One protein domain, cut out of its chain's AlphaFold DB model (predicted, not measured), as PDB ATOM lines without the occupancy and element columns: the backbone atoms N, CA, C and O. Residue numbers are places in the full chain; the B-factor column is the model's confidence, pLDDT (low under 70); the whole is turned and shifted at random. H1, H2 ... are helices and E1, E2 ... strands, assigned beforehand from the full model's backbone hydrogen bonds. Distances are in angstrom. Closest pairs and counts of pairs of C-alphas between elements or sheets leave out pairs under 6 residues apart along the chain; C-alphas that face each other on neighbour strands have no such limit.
ATOM      1  N   VAL A  19     139.675 164.790 109.630       90.25
ATOM      2  CA  VAL A  19     138.389 164.112 109.773       90.25
ATOM      3  C   VAL A  19     137.662 163.987 108.447       90.25
ATOM      4  O   VAL A  19     137.779 164.848 107.572       90.25
ATOM      5  N   LEU A  20     136.878 162.924 108.325       89.62
ATOM      6  CA  LEU A  20     135.922 162.725 107.247       89.62
ATOM      7  C   LEU A  20     134.557 162.443 107.870       89.62
ATOM      8  O   LEU A  20     134.408 161.486 108.619       89.62
ATOM      9  N   VAL A  21     133.566 163.274 107.545       90.81
ATOM     10  CA  VAL A  21     132.190 163.117 108.032       90.81
ATOM     11  C   VAL A  21     131.301 162.676 106.880       90.81
ATOM     12  O   VAL A  21     131.156 163.393 105.888       90.81
ATOM     13  N   GLN A  22     130.698 161.501 107.019       90.88
ATOM     14  CA  GLN A  22     129.830 160.887 106.020       90.88
ATOM     15  C   GLN A  22     128.417 160.762 106.584       90.88
ATOM     16  O   GLN A  22     128.239 160.250 107.687       90.88
ATOM     17  N   LYS A  23     127.403 161.202 105.831       89.75
ATOM     18  CA  LYS A  23     126.004 160.958 106.207       89.75
ATOM     19  C   LYS A  23     125.703 159.461 106.150       89.75
ATOM     20  O   LYS A  23     126.124 158.783 105.213       89.75
ATOM     21  N   GLN A  24     124.975 158.968 107.139       89.88
ATOM     22  CA  GLN A  24     124.475 157.602 107.212       89.88
ATOM     23  C   GLN A  24     122.953 157.568 107.050       89.88
ATOM     24  O   GLN A  24     122.278 158.599 107.033       89.88
ATOM     25  N   ASP A  25     122.414 156.357 106.898       88.25
ATOM     26  CA  ASP A  25     120.971 156.135 106.913       88.25
ATOM     27  C   ASP A  25     120.373 156.501 108.280       88.25
ATOM     28  O   ASP A  25     121.027 156.373 109.317       88.25
ATOM     29  N   ALA A  26     119.101 156.900 108.282       87.94
ATOM     30  CA  ALA A  26     118.401 157.306 109.495       87.94
ATOM     31  C   ALA A  26     118.414 156.210 110.580       87.94
ATOM     32  O   ALA A  26     118.133 155.040 110.300       87.94
ATOM     33  N   GLY A  27     118.694 156.601 111.826       85.94
ATOM     34  CA  GLY A  27     118.740 155.704 112.987       85.94
ATOM     35  C   GLY A  27     120.058 154.943 113.160       85.94
ATOM     36  O   GLY A  27     120.137 154.015 113.968       85.94
ATOM     37  N   LYS A  28     121.108 155.295 112.409       89.06
ATOM     38  CA  LYS A  28     122.459 154.740 112.601       89.06
ATOM     39  C   LYS A  28     123.227 155.408 113.732       89.06
ATOM     40  O   LYS A  28     124.112 154.772 114.304       89.06
ATOM     41  N   GLY A  29     122.807 156.603 114.124       90.38
ATOM     42  CA  GLY A  29     123.422 157.338 115.208       90.38
ATOM     43  C   GLY A  29     124.679 158.084 114.761       90.38
ATOM     44  O   GLY A  29     125.067 158.053 113.592       90.38
ATOM     45  N   VAL A  30     125.347 158.738 115.702       92.25
ATOM     46  CA  VAL A  30     126.699 159.263 115.489       92.25
ATOM     47  C   VAL A  30     127.707 158.168 115.820       92.25
ATOM     48  O   VAL A  30     127.835 157.765 116.974       92.25
ATOM     49  N   VAL A  31     128.425 157.695 114.806       92.00
ATOM     50  CA  VAL A  31     129.477 156.680 114.935       92.00
ATOM     51  C   VAL A  31     130.821 157.330 114.648       92.00
ATOM     52  O   VAL A  31     130.967 158.047 113.657       92.00
ATOM     53  N   VAL A  32     131.813 157.066 115.492       93.06
ATOM     54  CA  VAL A  32     133.181 157.562 115.318       93.06
ATOM     55  C   VAL A  32     134.113 156.371 115.153       93.06
ATOM     56  O   VAL A  32     133.967 155.387 115.867       93.06
ATOM     57  N   ASP A  33     135.049 156.470 114.214       93.69
ATOM     58  CA  ASP A  33     136.094 155.472 113.979       93.69
ATOM     59  C   ASP A  33     137.458 156.174 113.918       93.69
ATOM     60  O   ASP A  33     137.752 156.948 112.995       93.69
ATOM     61  N   ILE A  34     138.300 155.928 114.924       92.75
ATOM     62  CA  ILE A  34     139.675 156.418 114.936       92.75
ATOM     63  C   ILE A  34     140.532 155.472 114.085       92.75
ATOM     64  O   ILE A  34     141.018 154.437 114.537       92.75
ATOM     65  N   LYS A  35     140.827 155.884 112.848       94.44
ATOM     66  CA  LYS A  35     141.603 155.095 111.870       94.44
ATOM     67  C   LYS A  35     143.065 154.897 112.251       94.44
ATOM     68  O   LYS A  35     143.730 154.006 111.725       94.44
ATOM     69  N   THR A  36     143.594 155.763 113.110       89.94
ATOM     70  CA  THR A  36     144.986 155.719 113.576       89.94
ATOM     71  C   THR A  36     145.023 155.759 115.105       89.94
ATOM     72  O   THR A  36     145.448 156.769 115.672       89.94
ATOM     73  N   PRO A  37     144.569 154.697 115.794       89.81
ATOM     74  CA  PRO A  37     144.409 154.700 117.252       89.81
ATOM     75  C   PRO A  37     145.734 154.902 117.999       89.81
ATOM     76  O   PRO A  37     145.761 155.469 119.079       89.81
ATOM     77  N   GLN A  38     146.867 154.529 117.400       87.19
ATOM     78  CA  GLN A  38     148.202 154.779 117.952       87.19
ATOM     79  C   GLN A  38     148.610 156.264 117.966       87.19
ATOM     80  O   GLN A  38     149.556 156.638 118.657       87.19
ATOM     81  N   ASN A  39     147.930 157.094 117.171       89.44
ATOM     82  CA  ASN A  39     148.266 158.496 116.943       89.44
ATOM     83  C   ASN A  39     147.260 159.468 117.576       89.44
ATOM     84  O   ASN A  39     147.571 160.647 117.678       89.44
ATOM     85  N   ILE A  40     146.085 159.002 118.007       88.44
ATOM     86  CA  ILE A  40     145.135 159.786 118.804       88.44
ATOM     87  C   ILE A  40     145.183 159.229 120.225       88.44
ATOM     88  O   ILE A  40     144.691 158.135 120.476       88.44
ATOM     89  N   THR A  41     145.853 159.933 121.131       83.25
ATOM     90  CA  THR A  41     146.293 159.335 122.403       83.25
ATOM     91  C   THR A  41     145.380 159.588 123.579       83.25
ATOM     92  O   THR A  41     145.607 159.001 124.633       83.25
ATOM     93  N   LEU A  42     144.437 160.517 123.440       83.75
ATOM     94  CA  LEU A  42     143.736 161.074 124.585       83.75
ATOM     95  C   LEU A  42     142.219 161.063 124.401       83.75
ATOM     96  O   LEU A  42     141.513 160.570 125.273       83.75
ATOM     97  N   ILE A  43     141.726 161.553 123.263       86.56
ATOM     98  CA  ILE A  43     140.288 161.572 122.983       86.56
ATOM     99  C   ILE A  43     139.814 160.221 122.436       86.56
ATOM    100  O   ILE A  43     140.360 159.720 121.451       86.56
ATOM    101  N   THR A  44     138.763 159.663 123.036       89.38
ATOM    102  CA  THR A  44     138.144 158.398 122.610       89.38
ATOM    103  C   THR A  44     137.043 158.603 121.562       89.38
ATOM    104  O   THR A  44     136.510 159.699 121.374       89.38
ATOM    105  N   GLU A  45     136.654 157.524 120.876       91.56
ATOM    106  CA  GLU A  45     135.527 157.523 119.929       91.56
ATOM    107  C   GLU A  45     134.209 157.950 120.588       91.56
ATOM    108  O   GLU A  45     133.457 158.742 120.021       91.56
ATOM    109  N   THR A  46     133.948 157.473 121.807       90.88
ATOM    110  CA  THR A  46     132.747 157.807 122.582       90.88
ATOM    111  C   THR A  46     132.708 159.282 122.966       90.88
ATOM    112  O   THR A  46     131.656 159.908 122.840       90.88
ATOM    113  N   GLN A  47     133.849 159.867 123.338       91.94
ATOM    114  CA  GLN A  47     133.969 161.297 123.639       91.94
ATOM    115  C   GLN A  47     133.704 162.163 122.403       91.94
ATOM    116  O   GLN A  47     132.918 163.111 122.471       91.94
ATOM    117  N   TYR A  48     134.282 161.808 121.248       92.44
ATOM    118  CA  TYR A  48     133.963 162.486 119.987       92.44
ATOM    119  C   TYR A  48     132.480 162.383 119.639       92.44
ATOM    120  O   TYR A  48     131.891 163.377 119.217       92.44
ATOM    121  N   ALA A  49     131.876 161.201 119.798       93.19
ATOM    122  CA  ALA A  49     130.473 160.990 119.475       93.19
ATOM    123  C   ALA A  49     129.575 161.859 120.365       93.19
ATOM    124  O   ALA A  49     128.704 162.561 119.854       93.19
ATOM    125  N   ASN A  50     129.830 161.876 121.677       92.81
ATOM    126  CA  ASN A  50     129.034 162.630 122.643       92.81
ATOM    127  C   ASN A  50     129.076 164.144 122.368       92.81
ATOM    128  O   ASN A  50     128.027 164.793 122.286       92.81
ATOM    129  N   ALA A  51     130.275 164.677 122.109       92.88
ATOM    130  CA  ALA A  51     130.474 166.074 121.741       92.88
ATOM    131  C   ALA A  51     129.844 166.407 120.375       92.88
ATOM    132  O   ALA A  51     129.134 167.404 120.232       92.88
ATOM    133  N   ALA A  52     130.029 165.555 119.364       92.25
ATOM    134  CA  ALA A  52     129.429 165.761 118.048       92.25
ATOM    135  C   ALA A  52     127.891 165.789 118.117       92.25
ATOM    136  O   ALA A  52     127.271 166.632 117.467       92.25
ATOM    137  N   ILE A  53     127.274 164.935 118.942       93.12
ATOM    138  CA  ILE A  53     125.826 164.954 119.194       93.12
ATOM    139  C   ILE A  53     125.403 166.289 119.817       93.12
ATOM    140  O   ILE A  53     124.439 166.892 119.352       93.12
ATOM    141  N   THR A  54     126.132 166.795 120.817       92.44
ATOM    142  CA  THR A  54     125.860 168.115 121.418       92.44
ATOM    143  C   THR A  54     125.913 169.236 120.381       92.44
ATOM    144  O   THR A  54     125.053 170.119 120.386       92.44
ATOM    145  N   ALA A  55     126.847 169.158 119.431       90.06
ATOM    146  CA  ALA A  55     126.941 170.087 118.307       90.06
ATOM    147  C   ALA A  55     125.811 169.935 117.266       90.06
ATOM    148  O   ALA A  55     125.630 170.817 116.429       90.06
ATOM    149  N   GLY A  56     125.019 168.859 117.332       88.81
ATOM    150  CA  GLY A  56     123.879 168.591 116.450       88.81
ATOM    151  C   GLY A  56     124.124 167.524 115.382       88.81
ATOM    152  O   GLY A  56     123.282 167.351 114.500       88.81
ATOM    153  N   ALA A  57     125.242 166.796 115.433       89.94
ATOM    154  CA  ALA A  57     125.478 165.678 114.526       89.94
ATOM    155  C   ALA A  57     124.387 164.608 114.689       89.94
ATOM    156  O   ALA A  57     124.027 164.229 115.803       89.94
ATOM    157  N   THR A  58     123.865 164.126 113.563       90.19
ATOM    158  CA  THR A  58     122.774 163.149 113.513       90.19
ATOM    159  C   THR A  58     123.046 162.182 112.372       90.19
ATOM    160  O   THR A  58     123.241 162.632 111.246       90.19
ATOM    161  N   ASP A  59     123.049 160.877 112.659       91.19
ATOM    162  CA  ASP A  59     123.211 159.813 111.658       91.19
ATOM    163  C   ASP A  59     124.434 160.036 110.748       91.19
ATOM    164  O   ASP A  59     124.323 160.194 109.530       91.19
ATOM    165  N   VAL A  60     125.627 160.087 111.348       91.88
ATOM    166  CA  VAL A  60     126.896 160.304 110.636       91.88
ATOM    167  C   VAL A  60     127.972 159.318 111.074       91.88
ATOM    168  O   VAL A  60     128.046 158.936 112.238       91.88
ATOM    169  N   LEU A  61     128.852 158.970 110.136       94.00
ATOM    170  CA  LEU A  61     130.135 158.327 110.395       94.00
ATOM    171  C   LEU A  61     131.233 159.385 110.382       94.00
ATOM    172  O   LEU A  61     131.378 160.111 109.395       94.00
ATOM    173  N   ILE A  62     132.008 159.445 111.456       93.88
ATOM    174  CA  ILE A  62     133.135 160.353 111.621       93.88
ATOM    175  C   ILE A  62     134.410 159.515 111.663       93.88
ATOM    176  O   ILE A  62     134.709 158.876 112.666       93.88
ATOM    177  N   ASP A  63     135.183 159.545 110.584       95.00
ATOM    178  CA  ASP A  63     136.513 158.947 110.578       95.00
ATOM    179  C   ASP A  63     137.528 159.982 111.078       95.00
ATOM    180  O   ASP A  63     137.606 161.083 110.527       95.00
ATOM    181  N   VAL A  64     138.328 159.628 112.084       93.31
ATOM    182  CA  VAL A  64     139.375 160.489 112.659       93.31
ATOM    183  C   VAL A  64     140.745 159.859 112.431       93.31
ATOM    184  O   VAL A  64     140.957 158.684 112.721       93.31
ATOM    185  N   ALA A  65     141.706 160.629 111.920       92.69
ATOM    186  CA  ALA A  65     143.062 160.138 111.676       92.69
ATOM    187  C   ALA A  65     144.119 161.214 111.929       92.69
ATOM    188  O   ALA A  65     143.884 162.396 111.695       92.69
ATOM    189  N   SER A  66     145.324 160.810 112.322       92.38
ATOM    190  CA  SER A  66     146.497 161.683 112.382       92.38
ATOM    191  C   SER A  66     147.749 160.939 111.899       92.38
ATOM    192  O   SER A  66     147.901 159.752 112.201       92.38
ATOM    193  N   PRO A  67     148.658 161.580 111.135       89.25
ATOM    194  CA  PRO A  67     149.912 160.969 110.710       89.25
ATOM    195  C   PRO A  67     150.995 161.007 111.802       89.25
ATOM    196  O   PRO A  67     152.024 160.355 111.643       89.25
ATOM    197  N   ILE A  68     150.778 161.754 112.890       89.06
ATOM    198  CA  ILE A  68     151.681 161.872 114.041       89.06
ATOM    199  C   ILE A  68     150.887 161.733 115.340       89.06
ATOM    200  O   ILE A  68     149.664 161.773 115.325       89.06
ATOM    201  N   GLN A  69     151.571 161.582 116.468       88.19
ATOM    202  CA  GLN A  69     150.910 161.476 117.762       88.19
ATOM    203  C   GLN A  69     150.341 162.833 118.214       88.19
ATOM    204  O   GLN A  69     151.076 163.818 118.278       88.19
ATOM    205  N   VAL A  70     149.047 162.874 118.534       86.81
ATOM    206  CA  VAL A  70     148.315 164.039 119.052       86.81
ATOM    207  C   VAL A  70     147.261 163.628 120.077       86.81
ATOM    208  O   VAL A  70     146.827 162.479 120.119       86.81
ATOM    209  N   THR A  71     146.791 164.594 120.863       84.06
ATOM    210  CA  THR A  71     145.690 164.428 121.825       84.06
ATOM    211  C   THR A  71     144.359 164.141 121.128       84.06
ATOM    212  O   THR A  71     143.625 163.245 121.541       84.06
ATOM    213  N   GLY A  72     144.085 164.842 120.024       84.12
ATOM    214  CA  GLY A  72     142.885 164.676 119.200       84.12
ATOM    215  C   GLY A  72     141.941 165.883 119.185       84.12
ATOM    216  O   GLY A  72     141.101 165.984 118.301       84.12
ATOM    217  N   GLU A  73     142.107 166.864 120.071       81.50
ATOM    218  CA  GLU A  73     141.166 167.995 120.214       81.50
ATOM    219  C   GLU A  73     140.935 168.756 118.891       81.50
ATOM    220  O   GLU A  73     139.809 169.127 118.544       81.50
ATOM    221  N   SER A  74     141.985 168.897 118.072       81.19
ATOM    222  CA  SER A  74     141.909 169.517 116.744       81.19
ATOM    223  C   SER A  74     140.939 168.821 115.783       81.19
ATOM    224  O   SER A  74     140.414 169.462 114.868       81.19
ATOM    225  N   ALA A  75     140.693 167.522 115.961       84.94
ATOM    226  CA  ALA A  75     139.829 166.751 115.081       84.94
ATOM    227  C   ALA A  75     138.366 167.157 115.263       84.94
ATOM    228  O   ALA A  75     137.651 167.293 114.272       84.94
ATOM    229  N   LEU A  76     137.946 167.458 116.496       80.62
ATOM    230  CA  LEU A  76     136.574 167.862 116.792       80.62
ATOM    231  C   LEU A  76     136.219 169.186 116.093       80.62
ATOM    232  O   LEU A  76     135.166 169.301 115.469       80.62
ATOM    233  N   THR A  77     137.161 170.137 116.047       83.06
ATOM    234  CA  THR A  77     137.020 171.353 115.219       83.06
ATOM    235  C   THR A  77     136.806 171.016 113.740       83.06
ATOM    236  O   THR A  77     136.015 171.658 113.044       83.06
ATOM    237  N   GLY A  78     137.521 170.006 113.238       83.75
ATOM    238  CA  GLY A  78     137.340 169.491 111.886       83.75
ATOM    239  C   GLY A  78     135.943 168.910 111.659       83.75
ATOM    240  O   GLY A  78     135.364 169.144 110.597       83.75
ATOM    241  N   VAL A  79     135.384 168.197 112.648       84.06
ATOM    242  CA  VAL A  79     134.048 167.583 112.555       84.06
ATOM    243  C   VAL A  79     133.009 168.668 112.316       84.06
ATOM    244  O   VAL A  79     132.212 168.564 111.387       84.06
ATOM    245  N   TYR A  80     133.077 169.762 113.074       82.88
ATOM    246  CA  TYR A  80     132.145 170.881 112.930       82.88
ATOM    247  C   TYR A  80     132.247 171.560 111.570       82.88
ATOM    248  O   TYR A  80     131.232 171.858 110.942       82.88
ATOM    249  N   LYS A  81     133.470 171.755 111.067       83.62
ATOM    250  CA  LYS A  81     133.683 172.307 109.722       83.62
ATOM    251  C   LYS A  81     133.107 171.395 108.639       83.62
ATOM    252  O   LYS A  81     132.531 171.893 107.675       83.62
ATOM    253  N   ALA A  82     133.236 170.080 108.794       84.69
ATOM    254  CA  ALA A  82     132.679 169.113 107.858       84.69
ATOM    255  C   ALA A  82     131.141 169.053 107.925       84.69
ATOM    256  O   ALA A  82     130.494 168.998 106.881       84.69
ATOM    257  N   LEU A  83     130.544 169.148 109.117       79.44
ATOM    258  CA  LEU A  83     129.089 169.261 109.286       79.44
ATOM    259  C   LEU A  83     128.547 170.537 108.621       79.44
ATOM    260  O   LEU A  83     127.615 170.449 107.823       79.44
ATOM    261  N   ALA A  84     129.191 171.691 108.844       80.25
ATOM    262  CA  ALA A  84     128.850 172.943 108.157       80.25
ATOM    263  C   ALA A  84     128.916 172.799 106.631       80.25
ATOM    264  O   ALA A  84     128.016 173.230 105.910       80.25
ATOM    265  N   ALA A  85     129.982 172.170 106.126       78.94
ATOM    266  CA  ALA A  85     130.170 171.942 104.696       78.94
ATOM    267  C   ALA A  85     129.101 171.008 104.098       78.94
ATOM    268  O   ALA A  85     128.750 171.153 102.927       78.94
ATOM    269  N   ASN A  86     128.539 170.102 104.902       72.69
ATOM    270  CA  ASN A  86     127.438 169.213 104.524       72.69
ATOM    271  C   ASN A  86     126.056 169.901 104.535       72.69
ATOM    272  O   ASN A  86     125.038 169.232 104.335       72.69
ATOM    273  N   GLY A  87     126.015 171.225 104.735       67.00
ATOM    274  CA  GLY A  87     124.795 172.030 104.730       67.00
ATOM    275  C   GLY A  87     124.030 172.016 106.052       67.00
ATOM    276  O   GLY A  87     122.922 172.546 106.103       67.00
ATOM    277  N   GLU A  88     124.601 171.431 107.110       68.81
ATOM    278  CA  GLU A  88     124.052 171.531 108.462       68.81
ATOM    279  C   GLU A  88     124.278 172.954 108.993       68.81
ATOM    280  O   GLU A  88     125.350 173.542 108.817       68.81
ATOM    281  N   THR A  89     123.276 173.529 109.661       66.75
ATOM    282  CA  THR A  89     123.475 174.806 110.358       66.75
ATOM    283  C   THR A  89     124.287 174.542 111.616       66.75
ATOM    284  O   THR A  89     123.784 173.942 112.562       66.75
ATOM    285  N   VAL A  90     125.542 174.990 111.626       67.88
ATOM    286  CA  VAL A  90     126.390 174.902 112.816       67.88
ATOM    287  C   VAL A  90     126.010 176.020 113.772       67.88
ATOM    288  O   VAL A  90     126.281 177.194 113.525       67.88
ATOM    289  N   ASP A  91     125.346 175.640 114.858       81.88
ATOM    290  CA  ASP A  91     125.079 176.520 115.988       81.88
ATOM    291  C   ASP A  91     126.389 176.701 116.771       81.88
ATOM    292  O   ASP A  91     126.917 175.758 117.371       81.88
ATOM    293  N   THR A  92     126.944 177.913 116.723       85.12
ATOM    294  CA  THR A  92     128.208 178.244 117.390       85.12
ATOM    295  C   THR A  92     128.139 177.968 118.889       85.12
ATOM    296  O   THR A  92     129.083 177.402 119.428       85.12
ATOM    297  N   ALA A  93     127.012 178.262 119.548       90.62
ATOM    298  CA  ALA A  93     126.866 178.022 120.982       90.62
ATOM    299  C   ALA A  93     126.880 176.519 121.297       90.62
ATOM    300  O   ALA A  93     127.545 176.083 122.233       90.62
ATOM    301  N   ARG A  94     126.221 175.696 120.466       91.00
ATOM    302  CA  ARG A  94     126.316 174.230 120.593       91.00
ATOM    303  C   ARG A  94     127.740 173.727 120.385       91.00
ATOM    304  O   ARG A  94     128.178 172.812 121.070       91.00
ATOM    305  N   THR A  95     128.451 174.323 119.437       89.69
ATOM    306  CA  THR A  95     129.820 173.943 119.072       89.69
ATOM    307  C   THR A  95     130.825 174.281 120.173       89.69
ATOM    308  O   THR A  95     131.748 173.510 120.432       89.69
ATOM    309  N   GLU A  96     130.654 175.427 120.828       91.44
ATOM    310  CA  GLU A  96     131.444 175.840 121.991       91.44
ATOM    311  C   GLU A  96     131.171 174.928 123.188       91.44
ATOM    312  O   GLU A  96     132.107 174.384 123.769       91.44
ATOM    313  N   VAL A  97     129.899 174.657 123.494       94.56
ATOM    314  CA  VAL A  97     129.533 173.738 124.581       94.56
ATOM    315  C   VAL A  97     130.009 172.313 124.315       94.56
ATOM    316  O   VAL A  97     130.444 171.638 125.239       94.56
ATOM    317  N   ALA A  98     129.979 171.847 123.069       93.00
ATOM    318  CA  ALA A  98     130.503 170.537 122.708       93.00
ATOM    319  C   ALA A  98     132.037 170.444 122.849       93.00
ATOM    320  O   ALA A  98     132.560 169.382 123.177       93.00
ATOM    321  N   GLN A  99     132.774 171.539 122.632       91.00
ATOM    322  CA  GLN A  99     134.210 171.591 122.948       91.00
ATOM    323  C   GLN A  99     134.440 171.567 124.456       91.00
ATOM    324  O   GLN A  99     135.224 170.753 124.931       91.00
ATOM    325  N   GLN A 100     133.695 172.383 125.204       94.25
ATOM    326  CA  GLN A 100     133.752 172.394 126.663       94.25
ATOM    327  C   GLN A 100     133.407 171.022 127.259       94.25
ATOM    328  O   GLN A 100     134.013 170.610 128.246       94.25
ATOM    329  N   GLU A 101     132.446 170.307 126.669       95.00
ATOM    330  CA  GLU A 101     132.128 168.922 127.015       95.00
ATOM    331  C   GLU A 101     133.357 168.034 126.860       95.00
ATOM    332  O   GLU A 101     133.749 167.369 127.814       95.00
ATOM    333  N   LEU A 102     133.972 168.051 125.673       91.62
ATOM    334  CA  LEU A 102     135.135 167.226 125.376       91.62
ATOM    335  C   LEU A 102     136.278 167.509 126.354       91.62
ATOM    336  O   LEU A 102     136.837 166.575 126.919       91.62
ATOM    337  N   GLU A 103     136.587 168.785 126.578       90.81
ATOM    338  CA  GLU A 103     137.616 169.227 127.521       90.81
ATOM    339  C   GLU A 103     137.297 168.761 128.943       90.81
ATOM    340  O   GLU A 103     138.129 168.129 129.585       90.81
ATOM    341  N   THR A 104     136.070 168.988 129.419       94.12
ATOM    342  CA  THR A 104     135.652 168.607 130.777       94.12
ATOM    343  C   THR A 104     135.770 167.103 130.988       94.12
ATOM    344  O   THR A 104     136.356 166.654 131.971       94.12
ATOM    345  N   VAL A 105     135.222 166.313 130.066       92.75
ATOM    346  CA  VAL A 105     135.248 164.852 130.155       92.75
ATOM    347  C   VAL A 105     136.677 164.337 130.080       92.75
ATOM    348  O   VAL A 105     137.053 163.443 130.839       92.75
ATOM    349  N   ASN A 106     137.495 164.929 129.214       89.25
ATOM    350  CA  ASN A 106     138.872 164.517 129.061       89.25
ATOM    351  C   ASN A 106     139.747 164.869 130.270       89.25
ATOM    352  O   ASN A 106     140.543 164.040 130.706       89.25
ATOM    353  N   GLU A 107     139.583 166.060 130.842       91.00
ATOM    354  CA  GLU A 107     140.292 166.468 132.053       91.00
ATOM    355  C   GLU A 107     139.995 165.516 133.214       91.00
ATOM    356  O   GLU A 107     140.923 165.081 133.897       91.00
ATOM    357  N   VAL A 108     138.720 165.160 133.409       92.31
ATOM    358  CA  VAL A 108     138.306 164.193 134.436       92.31
ATOM    359  C   VAL A 108     138.902 162.818 134.133       92.31
ATOM    360  O   VAL A 108     139.567 162.234 134.983       92.31
ATOM    361  N   ALA A 109     138.745 162.305 132.910       88.75
ATOM    362  CA  ALA A 109     139.284 160.996 132.543       88.75
ATOM    363  C   ALA A 109     140.810 160.914 132.715       88.75
ATOM    364  O   ALA A 109     141.336 159.911 133.197       88.75
ATOM    365  N   THR A 110     141.523 161.989 132.378       86.19
ATOM    366  CA  THR A 110     142.977 162.075 132.529       86.19
ATOM    367  C   THR A 110     143.390 162.079 133.995       86.19
ATOM    368  O   THR A 110     144.335 161.372 134.351       86.19
ATOM    369  N   ALA A 111     142.680 162.826 134.848       90.19
ATOM    370  CA  ALA A 111     142.950 162.894 136.285       90.19
ATOM    371  C   ALA A 111     142.840 161.523 136.975       90.19
ATOM    372  O   ALA A 111     143.568 161.262 137.933       90.19
ATOM    373  N   HIS A 112     142.007 160.632 136.433       88.31
ATOM    374  CA  HIS A 112     141.792 159.269 136.924       88.31
ATOM    375  C   HIS A 112     142.546 158.191 136.128       88.31
ATOM    376  O   HIS A 112     142.263 156.997 136.248       88.31
ATOM    377  N   THR A 113     143.545 158.570 135.321       81.69
ATOM    378  CA  THR A 113     144.363 157.599 134.576       81.69
ATOM    379  C   THR A 113     145.068 156.639 135.535       81.69
ATOM    380  O   THR A 113     145.929 157.036 136.318       81.69
ATOM    381  N   GLY A 114     144.746 155.348 135.428       79.62
ATOM    382  CA  GLY A 114     145.313 154.298 136.278       79.62
ATOM    383  C   GLY A 114     144.518 154.009 137.555       79.62
ATOM    384  O   GLY A 114     144.895 153.089 138.281       79.62
ATOM    385  N   ASP A 115     143.420 154.725 137.816       83.69
ATOM    386  CA  ASP A 115     142.467 154.335 138.856       83.69
ATOM    387  C   ASP A 115     141.586 153.187 138.349       83.69
ATOM    388  O   ASP A 115     140.802 153.331 137.415       83.69
ATOM    389  N   THR A 116     141.703 152.021 138.982       82.75
ATOM    390  CA  THR A 116     140.918 150.831 138.629       82.75
ATOM    391  C   THR A 116     139.436 150.952 138.976       82.75
ATOM    392  O   THR A 116     138.650 150.115 138.541       82.75
ATOM    393  N   ASN A 117     139.060 151.938 139.792       81.50
ATOM    394  CA  ASN A 117     137.670 152.216 140.149       81.50
ATOM    395  C   ASN A 117     137.018 153.227 139.195       81.50
ATOM    396  O   ASN A 117     135.814 153.447 139.290       81.50
ATOM    397  N   PHE A 118     137.789 153.825 138.281       85.44
ATOM    398  CA  PHE A 118     137.292 154.760 137.283       85.44
ATOM    399  C   PHE A 118     137.118 154.075 135.923       85.44
ATOM    400  O   PHE A 118     138.035 153.443 135.397       85.44
ATOM    401  N   ASP A 119     135.943 154.251 135.318       85.38
ATOM    402  CA  ASP A 119     135.660 153.834 133.945       85.38
ATOM    403  C   ASP A 119     135.298 155.069 133.111       85.38
ATOM    404  O   ASP A 119     134.252 155.692 133.305       85.38
ATOM    405  N   SER A 120     136.160 155.412 132.150       86.69
ATOM    406  CA  SER A 120     135.926 156.542 131.243       86.69
ATOM    407  C   SER A 120     134.645 156.375 130.424       86.69
ATOM    408  O   SER A 120     133.993 157.367 130.116       86.69
ATOM    409  N   SER A 121     134.246 155.142 130.102       85.25
ATOM    410  CA  SER A 121     132.999 154.871 129.378       85.25
ATOM    411  C   SER A 121     131.783 155.139 130.265       85.25
ATOM    412  O   SER A 121     130.757 155.621 129.783       85.25
ATOM    413  N   ALA A 122     131.896 154.869 131.571       88.44
ATOM    414  CA  ALA A 122     130.868 155.225 132.544       88.44
ATOM    415  C   ALA A 122     130.748 156.749 132.692       88.44
ATOM    416  O   ALA A 122     129.632 157.254 132.797       88.44
ATOM    417  N   LEU A 123     131.862 157.492 132.629       93.06
ATOM    418  CA  LEU A 123     131.836 158.957 132.609       93.06
ATOM    419  C   LEU A 123     131.162 159.496 131.337       93.06
ATOM    420  O   LEU A 123     130.275 160.342 131.433       93.06
ATOM    421  N   ASP A 124     131.526 158.982 130.159       91.50
ATOM    422  CA  ASP A 124     130.912 159.385 128.886       91.50
ATOM    423  C   ASP A 124     129.393 159.143 128.905       91.50
ATOM    424  O   ASP A 124     128.594 160.004 128.510       91.50
ATOM    425  N   LYS A 125     128.980 157.982 129.427       89.56
ATOM    426  CA  LYS A 125     127.571 157.639 129.630       89.56
ATOM    427  C   LYS A 125     126.894 158.596 130.617       89.56
ATOM    428  O   LYS A 125     125.826 159.122 130.301       89.56
ATOM    429  N   ALA A 126     127.515 158.859 131.766       93.31
ATOM    430  CA  ALA A 126     127.001 159.777 132.778       93.31
ATOM    431  C   ALA A 126     126.783 161.186 132.205       93.31
ATOM    432  O   ALA A 126     125.746 161.799 132.435       93.31
ATOM    433  N   VAL A 127     127.700 161.691 131.380       97.12
ATOM    434  CA  VAL A 127     127.566 163.006 130.725       97.12
ATOM    435  C   VAL A 127     126.380 163.031 129.753       97.12
ATOM    436  O   VAL A 127     125.615 164.000 129.725       97.12
ATOM    437  N   ALA A 128     126.157 161.951 128.997       95.62
ATOM    438  CA  ALA A 128     124.973 161.818 128.144       95.62
ATOM    439  C   ALA A 128     123.660 161.727 128.955       95.62
ATOM    440  O   ALA A 128     122.631 162.291 128.559       95.62
ATOM    441  N   GLU A 129     123.679 161.045 130.104       91.56
ATOM    442  CA  GLU A 129     122.551 160.962 131.039       91.56
ATOM    443  C   GLU A 129     122.246 162.309 131.704       91.56
ATOM    444  O   GLU A 129     121.079 162.696 131.730       91.56
ATOM    445  N   ILE A 130     123.263 163.069 132.128       97.00
ATOM    446  CA  ILE A 130     123.121 164.438 132.648       97.00
ATOM    447  C   ILE A 130     122.403 165.312 131.617       97.00
ATOM    448  O   ILE A 130     121.380 165.916 131.935       97.00
ATOM    449  N   LYS A 131     122.869 165.334 130.361       97.69
ATOM    450  CA  LYS A 131     122.219 166.100 129.282       97.69
ATOM    451  C   LYS A 131     120.745 165.722 129.108       97.69
ATOM    452  O   LYS A 131     119.891 166.602 129.001       97.69
ATOM    453  N   THR A 132     120.436 164.422 129.139       92.81
ATOM    454  CA  THR A 132     119.051 163.930 129.039       92.81
ATOM    455  C   THR A 132     118.209 164.386 130.233       92.81
ATOM    456  O   THR A 132     117.116 164.916 130.047       92.81
ATOM    457  N   ALA A 133     118.725 164.236 131.454       93.25
ATOM    458  CA  ALA A 133     118.028 164.613 132.678       93.25
ATOM    459  C   ALA A 133     117.742 166.120 132.737       93.25
ATOM    460  O   ALA A 133     116.665 166.529 133.165       93.25
ATOM    461  N   LEU A 134     118.663 166.957 132.250       92.06
ATOM    462  CA  LEU A 134     118.461 168.405 132.143       92.06
ATOM    463  C   LEU A 134     117.356 168.759 131.136       92.06
ATOM    464  O   LEU A 134     116.541 169.644 131.414       92.06
ATOM    465  N   ALA A 135     117.300 168.069 129.993       92.44
ATOM    466  CA  ALA A 135     116.233 168.241 129.007       92.44
ATOM    467  C   ALA A 135     114.865 167.808 129.566       92.44
ATOM    468  O   ALA A 135     113.882 168.547 129.457       92.44
ATOM    469  N   ASP A 136     114.807 166.658 130.241       89.12
ATOM    470  CA  ASP A 136     113.593 166.152 130.887       89.12
ATOM    471  C   ASP A 136     113.127 167.057 132.036       89.12
ATOM    472  O   ASP A 136     111.926 167.325 132.172       89.12
ATOM    473  N   TYR A 137     114.066 167.598 132.822       91.38
ATOM    474  CA  TYR A 137     113.782 168.602 133.843       91.38
ATOM    475  C   TYR A 137     113.134 169.837 133.217       91.38
ATOM    476  O   TYR A 137     112.068 170.265 133.667       91.38
ATOM    477  N   LYS A 138     113.732 170.385 132.151       92.56
ATOM    478  CA  LYS A 138     113.206 171.570 131.464       92.56
ATOM    479  C   LYS A 138     111.811 171.325 130.906       92.56
ATOM    480  O   LYS A 138     110.916 172.145 131.103       92.56
ATOM    481  N   LYS A 139     111.602 170.173 130.271       90.75
ATOM    482  CA  LYS A 139     110.305 169.765 129.726       90.75
ATOM    483  C   LYS A 139     109.227 169.641 130.805       90.75
ATOM    484  O   LYS A 139     108.088 170.032 130.569       90.75
ATOM    485  N   SER A 140     109.583 169.115 131.976       88.75
ATOM    486  CA  SER A 140     108.642 168.883 133.080       88.75
ATOM    487  C   SER A 140     108.316 170.156 133.863       88.75
ATOM    488  O   SER A 140     107.185 170.326 134.312       88.75
ATOM    489  N   ASN A 141     109.288 171.061 134.012       88.12
ATOM    490  CA  ASN A 141     109.163 172.265 134.840       88.12
ATOM    491  C   ASN A 141     108.887 173.545 134.035       88.12
ATOM    492  O   ASN A 141     108.569 174.580 134.617       88.12
ATOM    493  N   GLY A 142     109.025 173.504 132.707       94.19
ATOM    494  CA  GLY A 142     108.878 174.662 131.820       94.19
ATOM    495  C   GLY A 142     110.041 175.661 131.876       94.19
ATOM    496  O   GLY A 142     109.969 176.708 131.239       94.19
ATOM    497  N   GLN A 143     111.106 175.355 132.622       95.12
ATOM    498  CA  GLN A 143     112.292 176.195 132.797       95.12
ATOM    499  C   GLN A 143     113.538 175.339 133.030       95.12
ATOM    500  O   GLN A 143     113.432 174.199 133.481       95.12
ATOM    501  N   VAL A 144     114.715 175.893 132.733       95.81
ATOM    502  CA  VAL A 144     116.005 175.233 132.990       95.81
ATOM    503  C   VAL A 144     116.225 174.984 134.488       95.81
ATOM    504  O   VAL A 144     115.573 175.594 135.338       95.81
ATOM    505  N   ALA A 145     117.122 174.054 134.803       91.44
ATOM    506  CA  ALA A 145     117.420 173.664 136.175       91.44
ATOM    507  C   ALA A 145     118.175 174.783 136.906       91.44
ATOM    508  O   ALA A 145     118.999 175.479 136.316       91.44
ATOM    509  N   SER A 146     117.892 174.975 138.198       95.94
ATOM    510  CA  SER A 146     118.721 175.858 139.022       95.94
ATOM    511  C   SER A 146     120.067 175.192 139.307       95.94
ATOM    512  O   SER A 146     120.208 173.980 139.179       95.94
ATOM    513  N   GLU A 147     121.063 175.945 139.767       94.44
ATOM    514  CA  GLU A 147     122.358 175.364 140.147       94.44
ATOM    515  C   GLU A 147     122.237 174.252 141.202       94.44
ATOM    516  O   GLU A 147     122.955 173.257 141.129       94.44
ATOM    517  N   SER A 148     121.308 174.385 142.152       90.94
ATOM    518  CA  SER A 148     121.046 173.342 143.150       90.94
ATOM    519  C   SER A 148     120.467 172.076 142.511       90.94
ATOM    520  O   SER A 148     120.850 170.964 142.877       90.94
ATOM    521  N   ASP A 149     119.565 172.238 141.541       90.19
ATOM    522  CA  ASP A 149     118.962 171.117 140.819       90.19
ATOM    523  C   ASP A 149     119.992 170.445 139.899       90.19
ATOM    524  O   ASP A 149     120.061 169.222 139.858       90.19
ATOM    525  N   ILE A 150     120.850 171.225 139.229       95.44
ATOM    526  CA  ILE A 150     121.971 170.719 138.420       95.44
ATOM    527  C   ILE A 150     122.910 169.872 139.281       95.44
ATOM    528  O   ILE A 150     123.251 168.759 138.892       95.44
ATOM    529  N   ASN A 151     123.301 170.368 140.460       92.88
ATOM    530  CA  ASN A 151     124.138 169.604 141.386       92.88
ATOM    531  C   ASN A 151     123.469 168.287 141.790       92.88
ATOM    532  O   ASN A 151     124.127 167.251 141.798       92.88
ATOM    533  N   THR A 152     122.169 168.312 142.091       87.38
ATOM    534  CA  THR A 152     121.417 167.102 142.457       87.38
ATOM    535  C   THR A 152     121.411 166.096 141.307       87.38
ATOM    536  O   THR A 152     121.822 164.957 141.492       87.38
ATOM    537  N   ILE A 153     121.060 166.544 140.095       89.44
ATOM    538  CA  ILE A 153     121.047 165.711 138.884       89.44
ATOM    539  C   ILE A 153     122.420 165.079 138.633       89.44
ATOM    540  O   ILE A 153     122.502 163.886 138.353       89.44
ATOM    541  N   ILE A 154     123.501 165.860 138.726       93.56
ATOM    542  CA  ILE A 154     124.858 165.354 138.491       93.56
ATOM    543  C   ILE A 154     125.224 164.290 139.524       93.56
ATOM    544  O   ILE A 154     125.682 163.223 139.132       93.56
ATOM    545  N   ASN A 155     124.996 164.538 140.815       87.62
ATOM    546  CA  ASN A 155     125.312 163.557 141.855       87.62
ATOM    547  C   ASN A 155     124.495 162.266 141.689       87.62
ATOM    548  O   ASN A 155     125.071 161.183 141.753       87.62
ATOM    549  N   ASP A 156     123.196 162.371 141.392       83.44
ATOM    550  CA  ASP A 156     122.334 161.207 141.154       83.44
ATOM    551  C   ASP A 156     122.825 160.378 139.957       83.44
ATOM    552  O   ASP A 156     122.911 159.150 140.027       83.44
ATOM    553  N   VAL A 157     123.187 161.037 138.853       89.69
ATOM    554  CA  VAL A 157     123.705 160.356 137.658       89.69
ATOM    555  C   VAL A 157     125.074 159.727 137.925       89.69
ATOM    556  O   VAL A 157     125.297 158.577 137.542       89.69
ATOM    557  N   LEU A 158     125.988 160.424 138.608       87.69
ATOM    558  CA  LEU A 158     127.289 159.861 138.974       87.69
ATOM    559  C   LEU A 158     127.128 158.642 139.892       87.69
ATOM    560  O   LEU A 158     127.772 157.622 139.656       87.69
ATOM    561  N   ALA A 159     126.229 158.690 140.878       82.12
ATOM    562  CA  ALA A 159     125.916 157.550 141.740       82.12
ATOM    563  C   ALA A 159     125.371 156.354 140.948       82.12
ATOM    564  O   ALA A 159     125.857 155.232 141.107       82.12
ATOM    565  N   ASN A 160     124.437 156.590 140.022       83.06
ATOM    566  CA  ASN A 160     123.865 155.543 139.169       83.06
ATOM    567  C   ASN A 160     124.891 154.874 138.243       83.06
ATOM    568  O   ASN A 160     124.700 153.725 137.844       83.06
ATOM    569  N   ASN A 161     125.984 155.571 137.925       83.38
ATOM    570  CA  ASN A 161     127.082 155.059 137.108       83.38
ATOM    571  C   ASN A 161     128.293 154.601 137.944       83.38
ATOM    572  O   ASN A 161     129.336 154.285 137.378       83.38
ATOM    573  N   GLY A 162     128.172 154.534 139.276       85.44
ATOM    574  CA  GLY A 162     129.235 154.052 140.168       85.44
ATOM    575  C   GLY A 162     130.402 155.027 140.365       85.44
ATOM    576  O   GLY A 162     131.459 154.624 140.839       85.44
ATOM    577  N   LEU A 163     130.215 156.301 140.022       88.19
ATOM    578  CA  LEU A 163     131.245 157.343 140.013       88.19
ATOM    579  C   LEU A 163     131.210 158.266 141.248       88.19
ATOM    580  O   LEU A 163     132.131 159.057 141.436       88.19
ATOM    581  N   GLU A 164     130.192 158.164 142.112       81.56
ATOM    582  CA  GLU A 164     129.972 159.056 143.273       81.56
ATOM    583  C   GLU A 164     131.177 159.176 144.222       81.56
ATOM    584  O   GLU A 164     131.452 160.256 144.731       81.56
ATOM    585  N   ASN A 165     131.914 158.085 144.451       84.81
ATOM    586  CA  ASN A 165     133.070 158.074 145.362       84.81
ATOM    587  C   ASN A 165     134.421 158.196 144.640       84.81
ATOM    588  O   ASN A 165     135.466 158.093 145.280       84.81
ATOM    589  N   VAL A 166     134.392 158.359 143.317       89.19
ATOM    590  CA  VAL A 166     135.578 158.439 142.455       89.19
ATOM    591  C   VAL A 166     135.790 159.883 142.017       89.19
ATOM    592  O   VAL A 166     136.890 160.414 142.126       89.19
ATOM    593  N   ILE A 167     134.714 160.546 141.590       92.25
ATOM    594  CA  ILE A 167     134.753 161.925 141.110       92.25
ATOM    595  C   ILE A 167     134.857 162.901 142.285       92.25
ATOM    596  O   ILE A 167     134.116 162.834 143.265       92.25
ATOM    597  N   THR A 168     135.781 163.847 142.174       95.31
ATOM    598  CA  THR A 168     136.055 164.869 143.186       95.31
ATOM    599  C   THR A 168     135.075 166.044 143.107       95.31
ATOM    600  O   THR A 168     134.437 166.294 142.086       95.31
ATOM    601  N   ALA A 169     134.994 166.843 144.176       94.81
ATOM    602  CA  ALA A 169     134.154 168.043 144.201       94.81
ATOM    603  C   ALA A 169     134.536 169.075 143.119       94.81
ATOM    604  O   ALA A 169     133.657 169.720 142.544       94.81
ATOM    605  N   ASP A 170     135.829 169.209 142.812       96.44
ATOM    606  CA  ASP A 170     136.309 170.116 141.763       96.44
ATOM    607  C   ASP A 170     135.854 169.640 140.375       96.44
ATOM    608  O   ASP A 170     135.414 170.439 139.549       96.44
ATOM    609  N   GLU A 171     135.883 168.331 140.128       96.81
ATOM    610  CA  GLU A 171     135.392 167.722 138.888       96.81
ATOM    611  C   GLU A 171     133.866 167.833 138.766       96.81
ATOM    612  O   GLU A 171     133.362 168.184 137.697       96.81
ATOM    613  N   ILE A 172     133.128 167.655 139.868       96.38
ATOM    614  CA  ILE A 172     131.687 167.946 139.921       96.38
ATOM    615  C   ILE A 172     131.432 169.410 139.547       96.38
ATOM    616  O   ILE A 172     130.547 169.687 138.742       96.38
ATOM    617  N   SER A 173     132.225 170.360 140.053       97.44
ATOM    618  CA  SER A 173     132.078 171.778 139.699       97.44
ATOM    619  C   SER A 173     132.298 172.042 138.203       97.44
ATOM    620  O   SER A 173     131.624 172.900 137.619       97.44
ATOM    621  N   LYS A 174     133.213 171.312 137.551       97.56
ATOM    622  CA  LYS A 174     133.400 171.391 136.092       97.56
ATOM    623  C   LYS A 174     132.181 170.849 135.351       97.56
ATOM    624  O   LYS A 174     131.668 171.529 134.464       97.56
ATOM    625  N   LEU A 175     131.645 169.702 135.779       97.62
ATOM    626  CA  LEU A 175     130.407 169.138 135.230       97.62
ATOM    627  C   LEU A 175     129.208 170.078 135.424       97.62
ATOM    628  O   LEU A 175     128.410 170.231 134.505       97.62
ATOM    629  N   VAL A 176     129.099 170.762 136.569       97.88
ATOM    630  CA  VAL A 176     128.070 171.792 136.818       97.88
ATOM    631  C   VAL A 176     128.233 172.964 135.853       97.88
ATOM    632  O   VAL A 176     127.245 173.465 135.319       97.88
ATOM    633  N   THR A 177     129.468 173.404 135.613       98.19
ATOM    634  CA  THR A 177     129.765 174.511 134.690       98.19
ATOM    635  C   THR A 177     129.400 174.142 133.254       98.19
ATOM    636  O   THR A 177     128.729 174.918 132.575       98.19
ATOM    637  N   PHE A 178     129.771 172.939 132.816       97.69
ATOM    638  CA  PHE A 178     129.352 172.383 131.532       97.69
ATOM    639  C   PHE A 178     127.824 172.266 131.437       97.69
ATOM    640  O   PHE A 178     127.230 172.732 130.467       97.69
ATOM    641  N   ALA A 179     127.171 171.698 132.453       97.81
ATOM    642  CA  ALA A 179     125.724 171.517 132.481       97.81
ATOM    643  C   ALA A 179     124.985 172.852 132.343       97.81
ATOM    644  O   ALA A 179     124.077 172.953 131.522       97.81
ATOM    645  N   LYS A 180     125.406 173.889 133.081       97.69
ATOM    646  CA  LYS A 180     124.866 175.251 132.953       97.69
ATOM    647  C   LYS A 180     124.966 175.750 131.513       97.69
ATOM    648  O   LYS A 180     123.947 176.128 130.940       97.69
ATOM    649  N   ALA A 181     126.158 175.673 130.919       97.50
ATOM    650  CA  ALA A 181     126.381 176.103 129.543       97.50
ATOM    651  C   ALA A 181     125.503 175.315 128.552       97.50
ATOM    652  O   ALA A 181     124.869 175.901 127.679       97.50
ATOM    653  N   TYR A 182     125.365 173.998 128.736       96.81
ATOM    654  CA  TYR A 182     124.501 173.157 127.906       96.81
ATOM    655  C   TYR A 182     123.032 173.592 127.925       96.81
ATOM    656  O   TYR A 182     122.414 173.672 126.858       96.81
ATOM    657  N   GLN A 183     122.474 173.926 129.095       95.62
ATOM    658  CA  GLN A 183     121.075 174.365 129.202       95.62
ATOM    659  C   GLN A 183     120.800 175.724 128.542       95.62
ATOM    660  O   GLN A 183     119.644 176.018 128.228       95.62
ATOM    661  N   GLU A 184     121.836 176.539 128.326       95.06
ATOM    662  CA  GLU A 184     121.746 177.824 127.623       95.06
ATOM    663  C   GLU A 184     121.733 177.666 126.095       95.06
ATOM    664  O   GLU A 184     121.387 178.604 125.374       95.06
ATOM    665  N   THR A 185     122.056 176.475 125.582       94.75
ATOM    666  CA  THR A 185     122.037 176.199 124.143       94.75
ATOM    667  C   THR A 185     120.686 175.689 123.667       94.75
ATOM    668  O   THR A 185     119.892 175.125 124.417       94.75
ATOM    669  N   SER A 186     120.457 175.779 122.357       93.06
ATOM    670  CA  SER A 186     119.291 175.165 121.722       93.06
ATOM    671  C   SER A 186     119.352 173.624 121.683       93.06
ATOM    672  O   SER A 186     118.364 172.991 121.312       93.06
ATOM    673  N   ALA A 187     120.481 172.997 122.056       91.69
ATOM    674  CA  ALA A 187     120.626 171.538 122.054       91.69
ATOM    675  C   ALA A 187     119.705 170.857 123.076       91.69
ATOM    676  O   ALA A 187     119.212 169.767 122.802       91.69
ATOM    677  N   ILE A 188     119.418 171.517 124.205       93.94
ATOM    678  CA  ILE A 188     118.540 170.980 125.257       93.94
ATOM    679  C   ILE A 188     117.087 170.774 124.797       93.94
ATOM    680  O   ILE A 188     116.382 169.933 125.346       93.94
ATOM    681  N   ASP A 189     116.639 171.527 123.786       93.12
ATOM    682  CA  ASP A 189     115.280 171.441 123.233       93.12
ATOM    683  C   ASP A 189     115.217 170.622 121.931       93.12
ATOM    684  O   ASP A 189     114.138 170.429 121.368       93.12
ATOM    685  N   SER A 190     116.361 170.162 121.414       92.94
ATOM    686  CA  SER A 190     116.429 169.474 120.124       92.94
ATOM    687  C   SER A 190     115.999 168.017 120.257       92.94
ATOM    688  O   SER A 190     116.606 167.222 120.977       92.94
ATOM    689  N   ALA A 191     114.959 167.651 119.507       92.19
ATOM    690  CA  ALA A 191     114.477 166.277 119.436       92.19
ATOM    691  C   ALA A 191     115.523 165.343 118.810       92.19
ATOM    692  O   ALA A 191     115.638 164.187 119.213       92.19
ATOM    693  N   GLU A 192     116.304 165.856 117.858       90.69
ATOM    694  CA  GLU A 192     117.401 165.153 117.198       90.69
ATOM    695  C   GLU A 192     118.509 164.834 118.200       90.69
ATOM    696  O   GLU A 192     118.869 163.669 118.355       90.69
ATOM    697  N   VAL A 193     118.972 165.835 118.960       92.31
ATOM    698  CA  VAL A 193     119.971 165.639 120.025       92.31
ATOM    699  C   VAL A 193     119.462 164.626 121.050       92.31
ATOM    700  O   VAL A 193     120.173 163.682 121.385       92.31
ATOM    701  N   ALA A 194     118.212 164.752 121.504       92.69
ATOM    702  CA  ALA A 194     117.627 163.810 122.456       92.69
ATOM    703  C   ALA A 194     117.570 162.369 121.910       92.69
ATOM    704  O   ALA A 194     117.878 161.416 122.630       92.69
ATOM    705  N   ALA A 195     117.197 162.186 120.640       93.12
ATOM    706  CA  ALA A 195     117.167 160.872 119.998       93.12
ATOM    707  C   ALA A 195     118.573 160.262 119.889       93.12
ATOM    708  O   ALA A 195     118.774 159.103 120.257       93.12
ATOM    709  N   GLN A 196     119.548 161.061 119.456       92.75
ATOM    710  CA  GLN A 196     120.938 160.644 119.298       92.75
ATOM    711  C   GLN A 196     121.592 160.305 120.647       92.75
ATOM    712  O   GLN A 196     122.241 159.268 120.761       92.75
ATOM    713  N   LEU A 197     121.343 161.088 121.705       92.81
ATOM    714  CA  LEU A 197     121.807 160.773 123.064       92.81
ATOM    715  C   LEU A 197     121.198 159.472 123.599       92.81
ATOM    716  O   LEU A 197     121.880 158.691 124.260       92.81
ATOM    717  N   ASN A 198     119.920 159.203 123.320       89.88
ATOM    718  CA  ASN A 198     119.288 157.946 123.726       89.88
ATOM    719  C   ASN A 198     119.888 156.734 123.012       89.88
ATOM    720  O   ASN A 198     120.088 155.696 123.643       89.88
ATOM    721  N   GLN A 199     120.201 156.868 121.725       90.44
ATOM    722  CA  GLN A 199     120.888 155.828 120.970       90.44
ATOM    723  C   GLN A 199     122.324 155.619 121.466       90.44
ATOM    724  O   GLN A 199     122.720 154.478 121.706       90.44
ATOM    725  N   PHE A 200     123.062 156.707 121.703       90.62
ATOM    726  CA  PHE A 200     124.407 156.669 122.271       90.62
ATOM    727  C   PHE A 200     124.433 155.925 123.611       90.62
ATOM    728  O   PHE A 200     125.219 154.997 123.775       90.62
ATOM    729  N   LYS A 201     123.529 156.256 124.545       86.19
ATOM    730  CA  LYS A 201     123.449 155.576 125.851       86.19
ATOM    731  C   LYS A 201     123.226 154.071 125.707       86.19
ATOM    732  O   LYS A 201     123.905 153.304 126.374       86.19
ATOM    733  N   GLN A 202     122.334 153.640 124.811       85.31
ATOM    734  CA  GLN A 202     122.091 152.209 124.572       85.31
ATOM    735  C   GLN A 202     123.330 151.498 124.011       85.31
ATOM    736  O   GLN A 202     123.628 150.374 124.408       85.31
ATOM    737  N   GLN A 203     124.061 152.146 123.101       82.06
ATOM    738  CA  GLN A 203     125.307 151.606 122.551       82.06
ATOM    739  C   GLN A 203     126.406 151.538 123.619       82.06
ATOM    740  O   GLN A 203     127.072 150.511 123.739       82.06
ATOM    741  N   ALA A 204     126.554 152.586 124.432       78.38
ATOM    742  CA  ALA A 204     127.496 152.616 125.546       78.38
ATOM    743  C   ALA A 204     127.181 151.520 126.580       78.38
ATOM    744  O   ALA A 204     128.076 150.791 126.991       78.38
ATOM    745  N   GLU A 205     125.908 151.322 126.942       74.06
ATOM    746  CA  GLU A 205     125.485 150.237 127.844       74.06
ATOM    747  C   GLU A 205     125.821 148.849 127.308       74.06
ATOM    748  O   GLU A 205     126.243 147.979 128.072       74.06
ATOM    749  N   GLN A 206     125.644 148.627 126.004       75.94
ATOM    750  CA  GLN A 206     125.997 147.361 125.369       75.94
ATOM    751  C   GLN A 206     127.504 147.120 125.427       75.94
ATOM    752  O   GLN A 206     127.919 146.050 125.868       75.94
ATOM    753  N   GLN A 207     128.319 148.120 125.076       70.06
ATOM    754  CA  GLN A 207     129.779 148.014 125.133       70.06
ATOM    755  C   GLN A 207     130.281 147.771 126.559       70.06
ATOM    756  O   GLN A 207     131.091 146.871 126.781       70.06
ATOM    757  N   ILE A 208     129.742 148.506 127.536       68.06
ATOM    758  CA  ILE A 208     130.049 148.321 128.955       68.06
ATOM    759  C   ILE A 208     129.648 146.902 129.392       68.06
ATOM    760  O   ILE A 208     130.460 146.172 129.958       68.06
ATOM    761  N   SER A 209     128.427 146.449 129.080       66.94
ATOM    762  CA  SER A 209     127.976 145.099 129.438       66.94
ATOM    763  C   SER A 209     128.821 143.998 128.792       66.94
ATOM    764  O   SER A 209     129.036 142.962 129.425       66.94
ATOM    765  N   GLU A 210     129.244 144.166 127.541       66.75
ATOM    766  CA  GLU A 210     130.098 143.211 126.835       66.75
ATOM    767  C   GLU A 210     131.504 143.184 127.429       66.75
ATOM    768  O   GLU A 210     132.035 142.099 127.670       66.75
ATOM    769  N   ALA A 211     132.072 144.347 127.758       62.38
ATOM    770  CA  ALA A 211     133.334 144.444 128.475       62.38
ATOM    771  C   ALA A 211     133.260 143.709 129.823       62.38
ATOM    772  O   ALA A 211     134.091 142.842 130.078       62.38
ATOM    773  N   TYR A 212     132.227 143.945 130.640       58.38
ATOM    774  CA  TYR A 212     132.043 143.244 131.919       58.38
ATOM    775  C   TYR A 212     131.917 141.722 131.769       58.38
ATOM    776  O   TYR A 212     132.538 140.978 132.530       58.38
ATOM    777  N   LYS A 213     131.157 141.238 130.778       61.16
ATOM    778  CA  LYS A 213     131.044 139.794 130.496       61.16
ATOM    779  C   LYS A 213     132.388 139.202 130.075       61.16
ATOM    780  O   LYS A 213     132.815 138.189 130.621       61.16
ATOM    781  N   ASN A 214     133.101 139.877 129.176       57.75
ATOM    782  CA  ASN A 214     134.413 139.439 128.709       57.75
ATOM    783  C   ASN A 214     135.467 139.466 129.833       57.75
ATOM    784  O   ASN A 214     136.313 138.576 129.895       57.75
ATOM    785  N   LEU A 215     135.412 140.441 130.749       52.94
ATOM    786  CA  LEU A 215     136.296 140.540 131.918       52.94
ATOM    787  C   LEU A 215     136.077 139.389 132.910       52.94
ATOM    788  O   LEU A 215     137.053 138.895 133.475       52.94
ATOM    789  N   GLN A 216     134.833 138.936 133.082       54.97
ATOM    790  CA  GLN A 216     134.487 137.800 133.941       54.97
ATOM    791  C   GLN A 216     134.989 136.459 133.367       54.97
ATOM    792  O   GLN A 216     135.349 135.569 134.135       54.97
ATOM    793  N   ASP A 217     135.104 136.355 132.037       55.06
ATOM    794  CA  ASP A 217     135.503 135.123 131.342       55.06
ATOM    795  C   ASP A 217     136.994 135.048 130.937       55.06
ATOM    796  O   ASP A 217     137.493 133.952 130.678       55.06
ATOM    797  N   SER A 218     137.735 136.167 130.846       47.88
ATOM    798  CA  SER A 218     138.922 136.200 129.957       47.88
ATOM    799  C   SER A 218     140.237 136.790 130.499       47.88
ATOM    800  O   SER A 218     141.131 137.059 129.694       47.88
ATOM    801  N   GLY A 219     140.416 137.024 131.809       51.66
ATOM    802  CA  GLY A 219     141.709 137.515 132.349       51.66
ATOM    803  C   GLY A 219     142.203 138.827 131.701       51.66
ATOM    804  O   GLY A 219     143.396 139.124 131.670       51.66
ATOM    805  N   ILE A 220     141.286 139.609 131.118       51.34
ATOM    806  CA  ILE A 220     141.590 140.815 130.332       51.34
ATOM    807  C   ILE A 220     142.094 141.943 131.240       51.34
ATOM    808  O   ILE A 220     142.912 142.740 130.794       51.34
ATOM    809  N   LEU A 221     141.715 141.953 132.524       51.34
ATOM    810  CA  LEU A 221     142.277 142.865 133.531       51.34
ATOM    811  C   LEU A 221     143.808 142.769 133.613       51.34
ATOM    812  O   LEU A 221     144.479 143.792 133.717       51.34
ATOM    813  N   GLU A 222     144.380 141.570 133.471       48.84
ATOM    814  CA  GLU A 222     145.838 141.377 133.477       48.84
ATOM    815  C   GLU A 222     146.489 141.894 132.184       48.84
ATOM    816  O   GLU A 222     147.612 142.397 132.207       48.84
ATOM    817  N   LYS A 223     145.776 141.843 131.050       43.69
ATOM    818  CA  LYS A 223     146.247 142.376 129.758       43.69
ATOM    819  C   LYS A 223     146.123 143.897 129.666       43.69
ATOM    820  O   LYS A 223     147.005 144.532 129.095       43.69
ATOM    821  N   ILE A 224     145.067 144.471 130.241       46.28
ATOM    822  CA  ILE A 224     144.878 145.919 130.379       46.28
ATOM    823  C   ILE A 224     145.942 146.476 131.333       46.28
ATOM    824  O   ILE A 224     146.666 147.393 130.953       46.28
ATOM    825  N   GLY A 225     146.149 145.856 132.501       44.25
ATOM    826  CA  GLY A 225     147.236 146.220 133.417       44.25
ATOM    827  C   GLY A 225     148.616 146.171 132.747       44.25
ATOM    828  O   GLY A 225     149.390 147.119 132.850       44.25
ATOM    829  N   ALA A 226     148.895 145.130 131.956       42.41
ATOM    830  CA  ALA A 226     150.143 145.021 131.200       42.41
ATOM    831  C   ALA A 226     150.279 146.064 130.069       42.41
ATOM    832  O   ALA A 226     151.388 146.514 129.780       42.41
ATOM    833  N   PHE A 227     149.186 146.469 129.416       52.47
ATOM    834  CA  PHE A 227     149.187 147.542 128.415       52.47
ATOM    835  C   PHE A 227     149.522 148.901 129.051       52.47
ATOM    836  O   PHE A 227     150.420 149.597 128.573       52.47
ATOM    837  N   PHE A 228     148.880 149.238 130.176       44.97
ATOM    838  CA  PHE A 228     149.109 150.494 130.899       44.97
ATOM    839  C   PHE A 228     150.477 150.551 131.600       44.97
ATOM    840  O   PHE A 228     151.132 151.592 131.574       44.97
ATOM    841  N   GLU A 229     150.984 149.436 132.138       44.19
ATOM    842  CA  GLU A 229     152.359 149.373 132.655       44.19
ATOM    843  C   GLU A 229     153.405 149.659 131.568       44.19
ATOM    844  O   GLU A 229     154.425 150.304 131.829       44.19
ATOM    845  N   ASN A 230     153.169 149.180 130.344       42.69
ATOM    846  CA  ASN A 230     154.057 149.431 129.212       42.69
ATOM    847  C   ASN A 230     153.940 150.877 128.700       42.69
ATOM    848  O   ASN A 230     154.953 151.465 128.320       42.69
ATOM    849  N   LEU A 231     152.748 151.478 128.766       44.47
ATOM    850  CA  LEU A 231     152.515 152.895 128.475       44.47
ATOM    851  C   LEU A 231     153.246 153.812 129.477       44.47
ATOM    852  O   LEU A 231     153.955 154.730 129.067       44.47
TER     853      LEU A 231
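What this domain is: This is residues 19 to 231 of the 240 residues of the protein "Inosine-5'-monophosphate dehydrogenase" of Streptococcus suis (UniProt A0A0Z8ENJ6). A small three-stranded sheet lies at one end of the domain, with H1 and H2 packed on one face, and a body of helices is built up beyond H1: H3, H4 and H8 form an up-and-down bundle with H1, and H5 and H6 cover H4 on the side away from the sheet. Residues 213 to 219, of which 213 to 218 belong to the long H8, stick out from the body, and H9 turns off sharply after them, touching no helix. The printed part has 213 residues, with three named strands and nine named helices in the order E1 E2 H1 E3 H2 H3 H4 H5 H6 H7 H8 H9; the sheet runs E1 E3 E2 and is mixed, and the class is mostly helix. The whole is compact, with a radius of gyration of the C-alphas of 16.9 A, and spans 50 by 40 by 28 A.

How they stand to each other: In the sheet the inner strand E3, residues 60 to 65, is antiparallel to the edge strand E1, residues 19 to 23, at 165 degrees, with N 22 and O 61 2.8 A apart, within hydrogen-bond range. E3 is parallel to the other edge strand E2, residues 30 to 34, at 17 degrees, with N 62 and O 31 2.8 A apart, also within range. H1, residues 45 to 55, is on the sheet at a height of 8.3 A, over E2; E2, H1 and E3 form a strand-helix-strand unit, two parallel neighbour strands with a helix between, and its crossover is left-handed. H2, residues 73 to 85, is on the same face at a height of 8.5 A, over E1 and E3, and sheet and helices make two layers. H3, residues 92 to 111, touches H1 at a shallow tilt of 28 degrees, opposite ways, closest at the C-alphas of Ala 51 and Ala 98, 4.6 A apart. H4, residues 120 to 141, is the hub, touching six helices; with residues 121 to 128 alone it touches H1, closest at the C-alphas of Gln 47 and Asp 124, 6.4 A apart. H8, residues 191 to 218, touches H4 at a shallow tilt of 33 degrees, only just short of steep, opposite ways, closest at the C-alphas of Lys 125 and Lys 201, 6.0 A apart. With residues 193 to 204 alone H8 touches H1, closest at the C-alphas of Ile 53 and Val 193, 6.0 A apart, and it only grazes the sheet with residues 196 to 200. H5, residues 147 to 160, forms a helical hairpin with H4, at a steep tilt of 44 degrees; their closest C-alphas, of Ala 126 and Val 157, are 5.9 A apart. H6, residues 169 to 184, touches H5, closest at the C-alphas of Ile 150 and Val 176, 6.4 A apart, and runs opposite ways to H3 at a shallow tilt of 14 degrees, closest at the C-alphas of Val 97 and Tyr 182, 6.1 A apart. H7, residues 186 to 189, touches H4, closest at the C-alphas of Ala 135 and Ile 188, 5.2 A apart. H9, residues 220 to 231, is close to H8 but not clearly touching, about perpendicular at 78 degrees, closest at the C-alphas of Leu 215 and Leu 221, 6.6 A apart. Every O i to N i+4 pair is within hydrogen-bond range in H1, H3, H4, H5, H6, H8 and H9, and 8 of 9 are in H2; H7 is too short for such a pair.

Where its parts are: E1 begins at C-alpha 19, (138.389, 164.112, 109.773); E1 and E2 are each 13.3 A long from first to last C-alpha, and E3 is 16.2 A. H8 is the longest helix, 40.2 A, from C-alpha 191 at (114.477, 166.277, 119.436) to C-alpha 218. H4 measures 31.2 A, H3 28.5 A and H6 22.9 A; H1, H2, H5, H7 and H9 are shorter. H9 ends at C-alpha 231, (152.515, 152.895, 128.475).

The domain as a whole: The two C-alphas farthest apart, those of Gly 142 and Asn 230, are 51.8 A apart. The printed part has no cut, and no link is long. Its mean pLDDT is 85.2; residues 87 to 90 and 208 to 231 are under 70.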